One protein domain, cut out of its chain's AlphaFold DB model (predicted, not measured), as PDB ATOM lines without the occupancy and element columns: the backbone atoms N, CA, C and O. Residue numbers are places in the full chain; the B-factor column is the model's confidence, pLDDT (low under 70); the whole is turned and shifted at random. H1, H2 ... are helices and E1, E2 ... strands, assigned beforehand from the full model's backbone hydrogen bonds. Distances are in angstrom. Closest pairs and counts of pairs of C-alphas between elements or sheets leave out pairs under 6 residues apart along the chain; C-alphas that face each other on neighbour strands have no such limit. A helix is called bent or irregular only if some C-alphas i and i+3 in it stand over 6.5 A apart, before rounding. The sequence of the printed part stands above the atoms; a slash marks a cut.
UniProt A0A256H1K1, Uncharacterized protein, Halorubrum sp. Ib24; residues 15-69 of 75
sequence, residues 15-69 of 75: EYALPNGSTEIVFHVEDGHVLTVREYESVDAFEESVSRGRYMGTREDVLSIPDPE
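Overview. This is residues 15 to 69 of the 75 residues of an uncharacterized protein of Halorubrum sp. Ib24 (UniProt A0A256H1K1). A narrow, bent hairpin of strands E2 and E3, with short E1 beside E2, makes a small twisted sheet on one side of a loose, open model. H1 follows beyond the end of E3, and from its last residue the stretch 50 to 69, which includes H2, stands free and folds back at a distance from the sheet. The 55 printed residues hold E1, E2, E3, H1 and H2 in that order, a mixed class of helices and strands; the sheet runs E1, E2, E3, antiparallel throughout. The radius of gyration of the C-alphas is 12.9 A, and the spans are 27 by 27 by 23 A.

Arrangement. E1, residues 15 to 17, is an edge strand and forms a hairpin with E2, residues 23 to 30, antiparallel at 140 degrees; N 16 and O 24 are 2.8 A apart, within hydrogen-bond range. E2 bends by 53 degrees at residue 27. It forms a second hairpin with E3, residues 33 to 39, antiparallel at 155 degrees, with N 25 and O 37 within hydrogen-bond range at 2.9 A and N 33 and O 30 at 2.8 A. The three strands form a meander, each the antiparallel neighbour of the one before. The sheet is only just strongly twisted, with C-alphas up to 4.4 A off its best plane. H1, residues 43 to 50, is not on the sheet, with 3 pairs of C-alphas within 10 A. H2, residues 60 to 63, is not on the sheet either, with 0 such pairs, and is apart from H1. Each O i to N i+4 pair in H1 is within hydrogen-bond range; H2 is too short for such a pair, and its one O i to N i+3 pair is within range.

Along the chain. E1 begins at C-alpha 15, (19.792, 86.704, 30.740). E2 is 20.5 A long and E3 19.2 A. H1 is 10.6 A long and begins at C-alpha 43, (27.530, 85.396, 12.316). H2 ends at C-alpha 63, (29.562, 68.194, 23.208).

Size, cuts and confidence. The two C-alphas farthest apart, those of Asp 31 and Asp 44, are 33.2 A apart. The printed part has no cut. No link is long. The mean pLDDT of the printed part is 90.9, and no printed residue is under 70.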
ATOM      1  N   GLU A  15      19.508  86.100  32.041       96.12
ATOM      2  CA  GLU A  15      19.792  86.704  30.740       96.12
ATOM      3  C   GLU A  15      20.176  88.181  30.894       96.12
ATOM      4  O   GLU A  15      19.514  88.949  31.598       96.12
ATOM      5  N   TYR A  16      21.241  88.593  30.204       94.88
ATOM      6  CA  TYR A  16      21.785  89.944  30.254       94.88
ATOM      7  C   TYR A  16      22.030  90.490  28.846       94.88
ATOM      8  O   TYR A  16      22.889  90.000  28.113       94.88
ATOM      9  N   ALA A  17      21.334  91.569  28.493       94.75
ATOM     10  CA  ALA A  17      21.627  92.336  27.286       94.75
ATOM     11  C   ALA A  17      22.843  93.248  27.518       94.75
ATOM     12  O   ALA A  17      22.845  94.082  28.429       94.75
ATOM     13  N   LEU A  18      23.880  93.109  26.690       91.38
ATOM     14  CA  LEU A  18      25.112  93.885  26.808       91.38
ATOM     15  C   LEU A  18      25.128  95.103  25.860       91.38
ATOM     16  O   LEU A  18      24.494  95.087  24.804       91.38
ATOM     17  N   PRO A  19      25.901  96.167  26.170       90.00
ATOM     18  CA  PRO A  19      25.960  97.380  25.340       90.00
ATOM     19  C   PRO A  19      26.479  97.176  23.908       90.00
ATOM     20  O   PRO A  19      26.305  98.050  23.066       90.00
ATOM     21  N   ASN A  20      27.152  96.057  23.640       83.12
ATOM     22  CA  ASN A  20      27.633  95.663  22.314       83.12
ATOM     23  C   ASN A  20      26.573  94.906  21.491       83.12
ATOM     24  O   ASN A  20      26.922  94.352  20.457       83.12
ATOM     25  N   GLY A  21      25.327  94.827  21.969       87.12
ATOM     26  CA  GLY A  21      24.226  94.153  21.283       87.12
ATOM     27  C   GLY A  21      24.172  92.637  21.483       87.12
ATOM     28  O   GLY A  21      23.195  92.026  21.069       87.12
ATOM     29  N   SER A  22      25.169  92.022  22.132       92.56
ATOM     30  CA  SER A  22      25.128  90.587  22.441       92.56
ATOM     31  C   SER A  22      24.332  90.302  23.711       92.56
ATOM     32  O   SER A  22      24.362  91.098  24.653       92.56
ATOM     33  N   THR A  23      23.722  89.126  23.768       96.25
ATOM     34  CA  THR A  23      23.006  88.635  24.948       96.25
ATOM     35  C   THR A  23      23.836  87.552  25.624       96.25
ATOM     36  O   THR A  23      24.291  86.622  24.961       96.25
ATOM     37  N   GLU A  24      24.059  87.659  26.933       96.06
ATOM     38  CA  GLU A  24      24.661  86.586  27.727       96.06
ATOM     39  C   GLU A  24      23.612  85.856  28.545       96.06
ATOM     40  O   GLU A  24      22.820  86.479  29.245       96.06
ATOM     41  N   ILE A  25      23.654  84.531  28.486       95.19
ATOM     42  CA  ILE A  25      22.769  83.643  29.231       95.19
ATOM     43  C   ILE A  25      23.641  82.785  30.138       95.19
ATOM     44  O   ILE A  25      24.593  82.140  29.686       95.19
ATOM     45  N   VAL A  26      23.333  82.759  31.431       94.88
ATOM     46  CA  VAL A  26      24.092  81.972  32.406       94.88
ATOM     47  C   VAL A  26      23.796  80.489  32.212       94.88
ATOM     48  O   VAL A  26      22.695  80.008  32.471       94.88
ATOM     49  N   PHE A  27      24.814  79.738  31.802       90.94
ATOM     50  CA  PHE A  27      24.743  78.291  31.632       90.94
ATOM     51  C   PHE A  27      25.008  77.549  32.948       90.94
ATOM     52  O   PHE A  27      24.315  76.579  33.273       90.94
ATOM     53  N   HIS A  28      26.004  77.999  33.716       91.00
ATOM     54  CA  HIS A  28      26.400  77.367  34.972       91.00
ATOM     55  C   HIS A  28      27.160  78.336  35.887       91.00
ATOM     56  O   HIS A  28      27.863  79.219  35.401       91.00
ATOM     57  N   VAL A  29      27.042  78.153  37.204       91.69
ATOM     58  CA  VAL A  29      27.804  78.901  38.212       91.69
ATOM     59  C   VAL A  29      28.437  77.902  39.167       91.69
ATOM     60  O   VAL A  29      27.723  77.130  39.805       91.69
ATOM     61  N   GLU A  30      29.763  77.910  39.251       91.25
ATOM     62  CA  GLU A  30      30.548  76.977  40.065       91.25
ATOM     63  C   GLU A  30      31.825  77.665  40.557       91.25
ATOM     64  O   GLU A  30      32.479  78.368  39.792       91.25
ATOM     65  N   ASP A  31      32.158  77.512  41.842       89.25
ATOM     66  CA  ASP A  31      33.378  78.066  42.460       89.25
ATOM     67  C   ASP A  31      33.628  79.567  42.175       89.25
ATOM     68  O   ASP A  31      34.758  80.023  42.010       89.25
ATOM     69  N   GLY A  32      32.557  80.367  42.106       90.00
ATOM     70  CA  GLY A  32      32.635  81.803  41.798       90.00
ATOM     71  C   GLY A  32      32.899  82.125  40.320       90.00
ATOM     72  O   GLY A  32      33.021  83.295  39.957       90.00
ATOM     73  N   HIS A  33      32.959  81.110  39.460       91.31
ATOM     74  CA  HIS A  33      33.001  81.247  38.014       91.31
ATOM     75  C   HIS A  33      31.592  81.180  37.429       91.31
ATOM     76  O   HIS A  33      30.794  80.315  37.780       91.31
ATOM     77  N   VAL A  34      31.314  82.074  36.484       93.00
ATOM     78  CA  VAL A  34      30.085  82.065  35.688       93.00
ATOM     79  C   VAL A  34      30.448  81.581  34.292       93.00
ATOM     80  O   VAL A  34      31.276  82.187  33.611       93.00
ATOM     81  N   LEU A  35      29.852  80.472  33.874       91.88
ATOM     82  CA  LEU A  35      29.895  80.002  32.500       91.88
ATOM     83  C   LEU A  35      28.651  80.528  31.801       91.88
ATOM     84  O   LEU A  35      27.530  80.256  32.233       91.88
ATOM     85  N   THR A  36      28.853  81.258  30.714       93.50
ATOM     86  CA  THR A  36      27.775  81.824  29.910       93.50
ATOM     87  C   THR A  36      27.786  81.230  28.507       93.50
ATOM     88  O   THR A  36      28.833  80.828  27.988       93.50
ATOM     89  N   VAL A  37      26.608  81.173  27.893       92.75
ATOM     90  CA  VAL A  37      26.476  81.143  26.435       92.75
ATOM     91  C   VAL A  37      26.172  82.562  25.973       92.75
ATOM     92  O   VAL A  37      25.495  83.316  26.672       92.75
ATOM     93  N   ARG A  38      26.713  82.951  24.819       94.69
ATOM     94  CA  ARG A  38      26.519  84.287  24.261       94.69
ATOM     95  C   ARG A  38      25.847  84.182  22.903       94.69
ATOM     96  O   ARG A  38      26.370  83.516  22.012       94.69
ATOM     97  N   GLU A  39      24.729  84.873  22.753       94.31
ATOM     98  CA  GLU A  39      24.076  85.089  21.470       94.31
ATOM     99  C   GLU A  39      24.634  86.359  20.819       94.31
ATOM    100  O   GLU A  39      24.791  87.402  21.464       94.31
ATOM    101  N   TYR A  40      24.950  86.254  19.533       93.31
ATOM    102  CA  TYR A  40      25.361  87.371  18.693       93.31
ATOM    103  C   TYR A  40      24.233  87.696  17.719       93.31
ATOM    104  O   TYR A  40      23.580  86.790  17.207       93.31
ATOM    105  N   GLU A  41      24.061  88.979  17.402       92.06
ATOM    106  CA  GLU A  41      23.041  89.441  16.448       92.06
ATOM    107  C   GLU A  41      23.192  88.829  15.042       92.06
ATOM    108  O   GLU A  41      22.239  88.777  14.267       92.06
ATOM    109  N   SER A  42      24.407  88.395  14.695       92.94
ATOM    110  CA  SER A  42      24.752  87.803  13.406       92.94
ATOM    111  C   SER A  42      26.041  86.983  13.493       92.94
ATOM    112  O   SER A  42      26.834  87.121  14.431       92.94
ATOM    113  N   VAL A  43      26.276  86.149  12.476       95.31
ATOM    114  CA  VAL A  43      27.530  85.396  12.316       95.31
ATOM    115  C   VAL A  43      28.719  86.342  12.129       95.31
ATOM    116  O   VAL A  43      29.736  86.151  12.788       95.31
ATOM    117  N   ASP A  44      28.586  87.405  11.328       94.56
ATOM    118  CA  ASP A  44      29.649  88.403  11.139       94.56
ATOM    119  C   ASP A  44      30.063  89.066  12.466       94.56
ATOM    120  O   ASP A  44      31.253  89.250  12.731       94.56
ATOM    121  N   ALA A  45      29.097  89.374  13.341       92.19
ATOM    122  CA  ALA A  45      29.376  89.926  14.669       92.19
ATOM    123  C   ALA A  45      30.122  88.926  15.571       92.19
ATOM    124  O   ALA A  45      31.016  89.316  16.330       92.19
ATOM    125  N   PHE A  46      29.794  87.633  15.473       93.38
ATOM    126  CA  PHE A  46      30.557  86.577  16.137       93.38
ATOM    127  C   PHE A  46      31.994  86.524  15.610       93.38
ATOM    128  O   PHE A  46      32.932  86.589  16.407       93.38
ATOM    129  N   GLU A  47      32.179  86.453  14.289       94.00
ATOM    130  CA  GLU A  47      33.497  86.363  13.653       94.00
ATOM    131  C   GLU A  47      34.378  87.564  14.000       94.00
ATOM    132  O   GLU A  47      35.536  87.395  14.396       94.00
ATOM    133  N   GLU A  48      33.825  88.779  13.948       92.38
ATOM    134  CA  GLU A  48      34.526  89.985  14.377       92.38
ATOM    135  C   GLU A  48      34.936  89.892  15.854       92.38
ATOM    136  O   GLU A  48      36.087  90.180  16.202       92.38
ATOM    137  N   SER A  49      34.033  89.438  16.729       89.75
ATOM    138  CA  SER A  49      34.294  89.319  18.165       89.75
ATOM    139  C   SER A  49      35.409  88.314  18.472       89.75
ATOM    140  O   SER A  49      36.329  88.633  19.235       89.75
ATOM    141  N   VAL A  50      35.379  87.130  17.854       92.44
ATOM    142  CA  VAL A  50      36.370  86.070  18.103       92.44
ATOM    143  C   VAL A  50      37.677  86.268  17.342       92.44
ATOM    144  O   VAL A  50      38.685  85.686  17.740       92.44
ATOM    145  N   SER A  51      37.716  87.128  16.316       94.25
ATOM    146  CA  SER A  51      38.937  87.445  15.553       94.25
ATOM    147  C   SER A  51      40.085  87.981  16.419       94.25
ATOM    148  O   SER A  51      41.258  87.845  16.075       94.25
ATOM    149  N   ARG A  52      39.749  88.581  17.568       90.62
ATOM    150  CA  ARG A  52      40.706  89.099  18.560       90.62
ATOM    151  C   ARG A  52      41.092  88.063  19.616       90.62
ATOM    152  O   ARG A  52      41.982  88.315  20.427       90.62
ATOM    153  N   GLY A  53      40.391  86.935  19.643       89.62
ATOM    154  CA  GLY A  53      40.596  85.841  20.575       89.62
ATOM    155  C   GLY A  53      41.571  84.792  20.050       89.62
ATOM    156  O   GLY A  53      42.129  84.882  18.957       89.62
ATOM    157  N   ARG A  54      41.769  83.754  20.860       92.62
ATOM    158  CA  ARG A  54      42.514  82.555  20.481       92.62
ATOM    159  C   ARG A  54      41.572  81.367  20.556       92.62
ATOM    160  O   ARG A  54      40.965  81.141  21.598       92.62
ATOM    161  N   TYR A  55      41.496  80.585  19.484       90.88
ATOM    162  CA  TYR A  55      40.801  79.303  19.522       90.88
ATOM    163  C   TYR A  55      41.511  78.350  20.495       90.88
ATOM    164  O   TYR A  55      42.717  78.117  20.376       90.88
ATOM    165  N   MET A  56      40.762  77.829  21.467       94.00
ATOM    166  CA  MET A  56      41.277  76.981  22.551       94.00
ATOM    167  C   MET A  56      40.893  75.500  22.399       94.00
ATOM    168  O   MET A  56      41.229  74.705  23.271       94.00
ATOM    169  N   GLY A  57      40.228  75.115  21.304       92.69
ATOM    170  CA  GLY A  57      39.700  73.762  21.107       92.69
ATOM    171  C   GLY A  57      38.220  73.639  21.466       92.69
ATOM    172  O   GLY A  57      37.516  74.640  21.612       92.69
ATOM    173  N   THR A  58      37.759  72.397  21.600       90.56
ATOM    174  CA  THR A  58      36.371  72.062  21.933       90.56
ATOM    175  C   THR A  58      36.272  71.609  23.386       90.56
ATOM    176  O   THR A  58      37.120  70.854  23.857       90.56
ATOM    177  N   ARG A  59      35.236  72.056  24.102       87.12
ATOM    178  CA  ARG A  59      34.918  71.562  25.447       87.12
ATOM    179  C   ARG A  59      34.068  70.299  25.342       87.12
ATOM    180  O   ARG A  59      32.915  70.376  24.933       87.12
ATOM    181  N   GLU A  60      34.639  69.159  25.717       87.69
ATOM    182  CA  GLU A  60      33.986  67.846  25.606       87.69
ATOM    183  C   GLU A  60      32.698  67.751  26.441       87.69
ATOM    184  O   GLU A  60      31.716  67.161  25.993       87.69
ATOM    185  N   ASP A  61      32.656  68.417  27.597       82.19
ATOM    186  CA  ASP A  61      31.460  68.461  28.450       82.19
ATOM    187  C   ASP A  61      30.262  69.108  27.738       82.19
ATOM    188  O   ASP A  61      29.119  68.711  27.944       82.19
ATOM    189  N   VAL A  62      30.526  70.081  26.857       84.06
ATOM    190  CA  VAL A  62      29.490  70.771  26.076       84.06
ATOM    191  C   VAL A  62      29.034  69.917  24.894       84.06
ATOM    192  O   VAL A  62      27.853  69.916  24.581       84.06
ATOM    193  N   LEU A  63      29.931  69.137  24.277       86.12
ATOM    194  CA  LEU A  63      29.562  68.194  23.208       86.12
ATOM    195  C   LEU A  63      28.608  67.094  23.679       86.12
ATOM    196  O   LEU A  63      27.947  66.466  22.861       86.12
ATOM    197  N   SER A  64      28.580  66.830  24.983       85.62
ATOM    198  CA  SER A  64      27.704  65.821  25.579       85.62
ATOM    199  C   SER A  64      26.284  66.343  25.830       85.62
ATOM    200  O   SER A  64      25.416  65.571  26.236       85.62
ATOM    201  N   ILE A  65      26.046  67.644  25.636       85.50
ATOM    202  CA  ILE A  65      24.716  68.245  25.756       85.50
ATOM    203  C   ILE A  65      23.914  67.868  24.500       85.50
ATOM    204  O   ILE A  65      24.444  68.028  23.401       85.50
ATOM    205  N   PRO A  66      22.665  67.381  24.639       87.19
ATOM    206  CA  PRO A  66      21.832  67.039  23.490       87.19
ATOM    207  C   PRO A  66      21.605  68.237  22.566       87.19
ATOM    208  O   PRO A  66      21.564  69.386  23.019       87.19
ATOM    209  N   ASP A  67      21.414  67.962  21.280       85.25
ATOM    210  CA  ASP A  67      21.042  68.986  20.309       85.25
ATOM    211  C   ASP A  67      19.654  69.574  20.627       85.25
ATOM    212  O   ASP A  67      18.805  68.885  21.198       85.25
ATOM    213  N   PRO A  68      19.365  70.830  20.232       81.69
ATOM    214  CA  PRO A  68      18.058  71.456  20.455       81.69
ATOM    215  C   PRO A  68      16.872  70.626  19.939       81.69
ATOM    216  O   PRO A  68      15.798  70.652  20.534       81.69
ATOM    217  N   GLU A  69      17.074  69.871  18.856       82.81
ATOM    218  CA  GLU A  69      16.065  68.993  18.249       82.81
ATOM    219  C   GLU A  69      15.639  67.845  19.180       82.81
ATOM    220  O   GLU A  69      14.497  67.404  19.117       82.81
TER     221      GLU A  69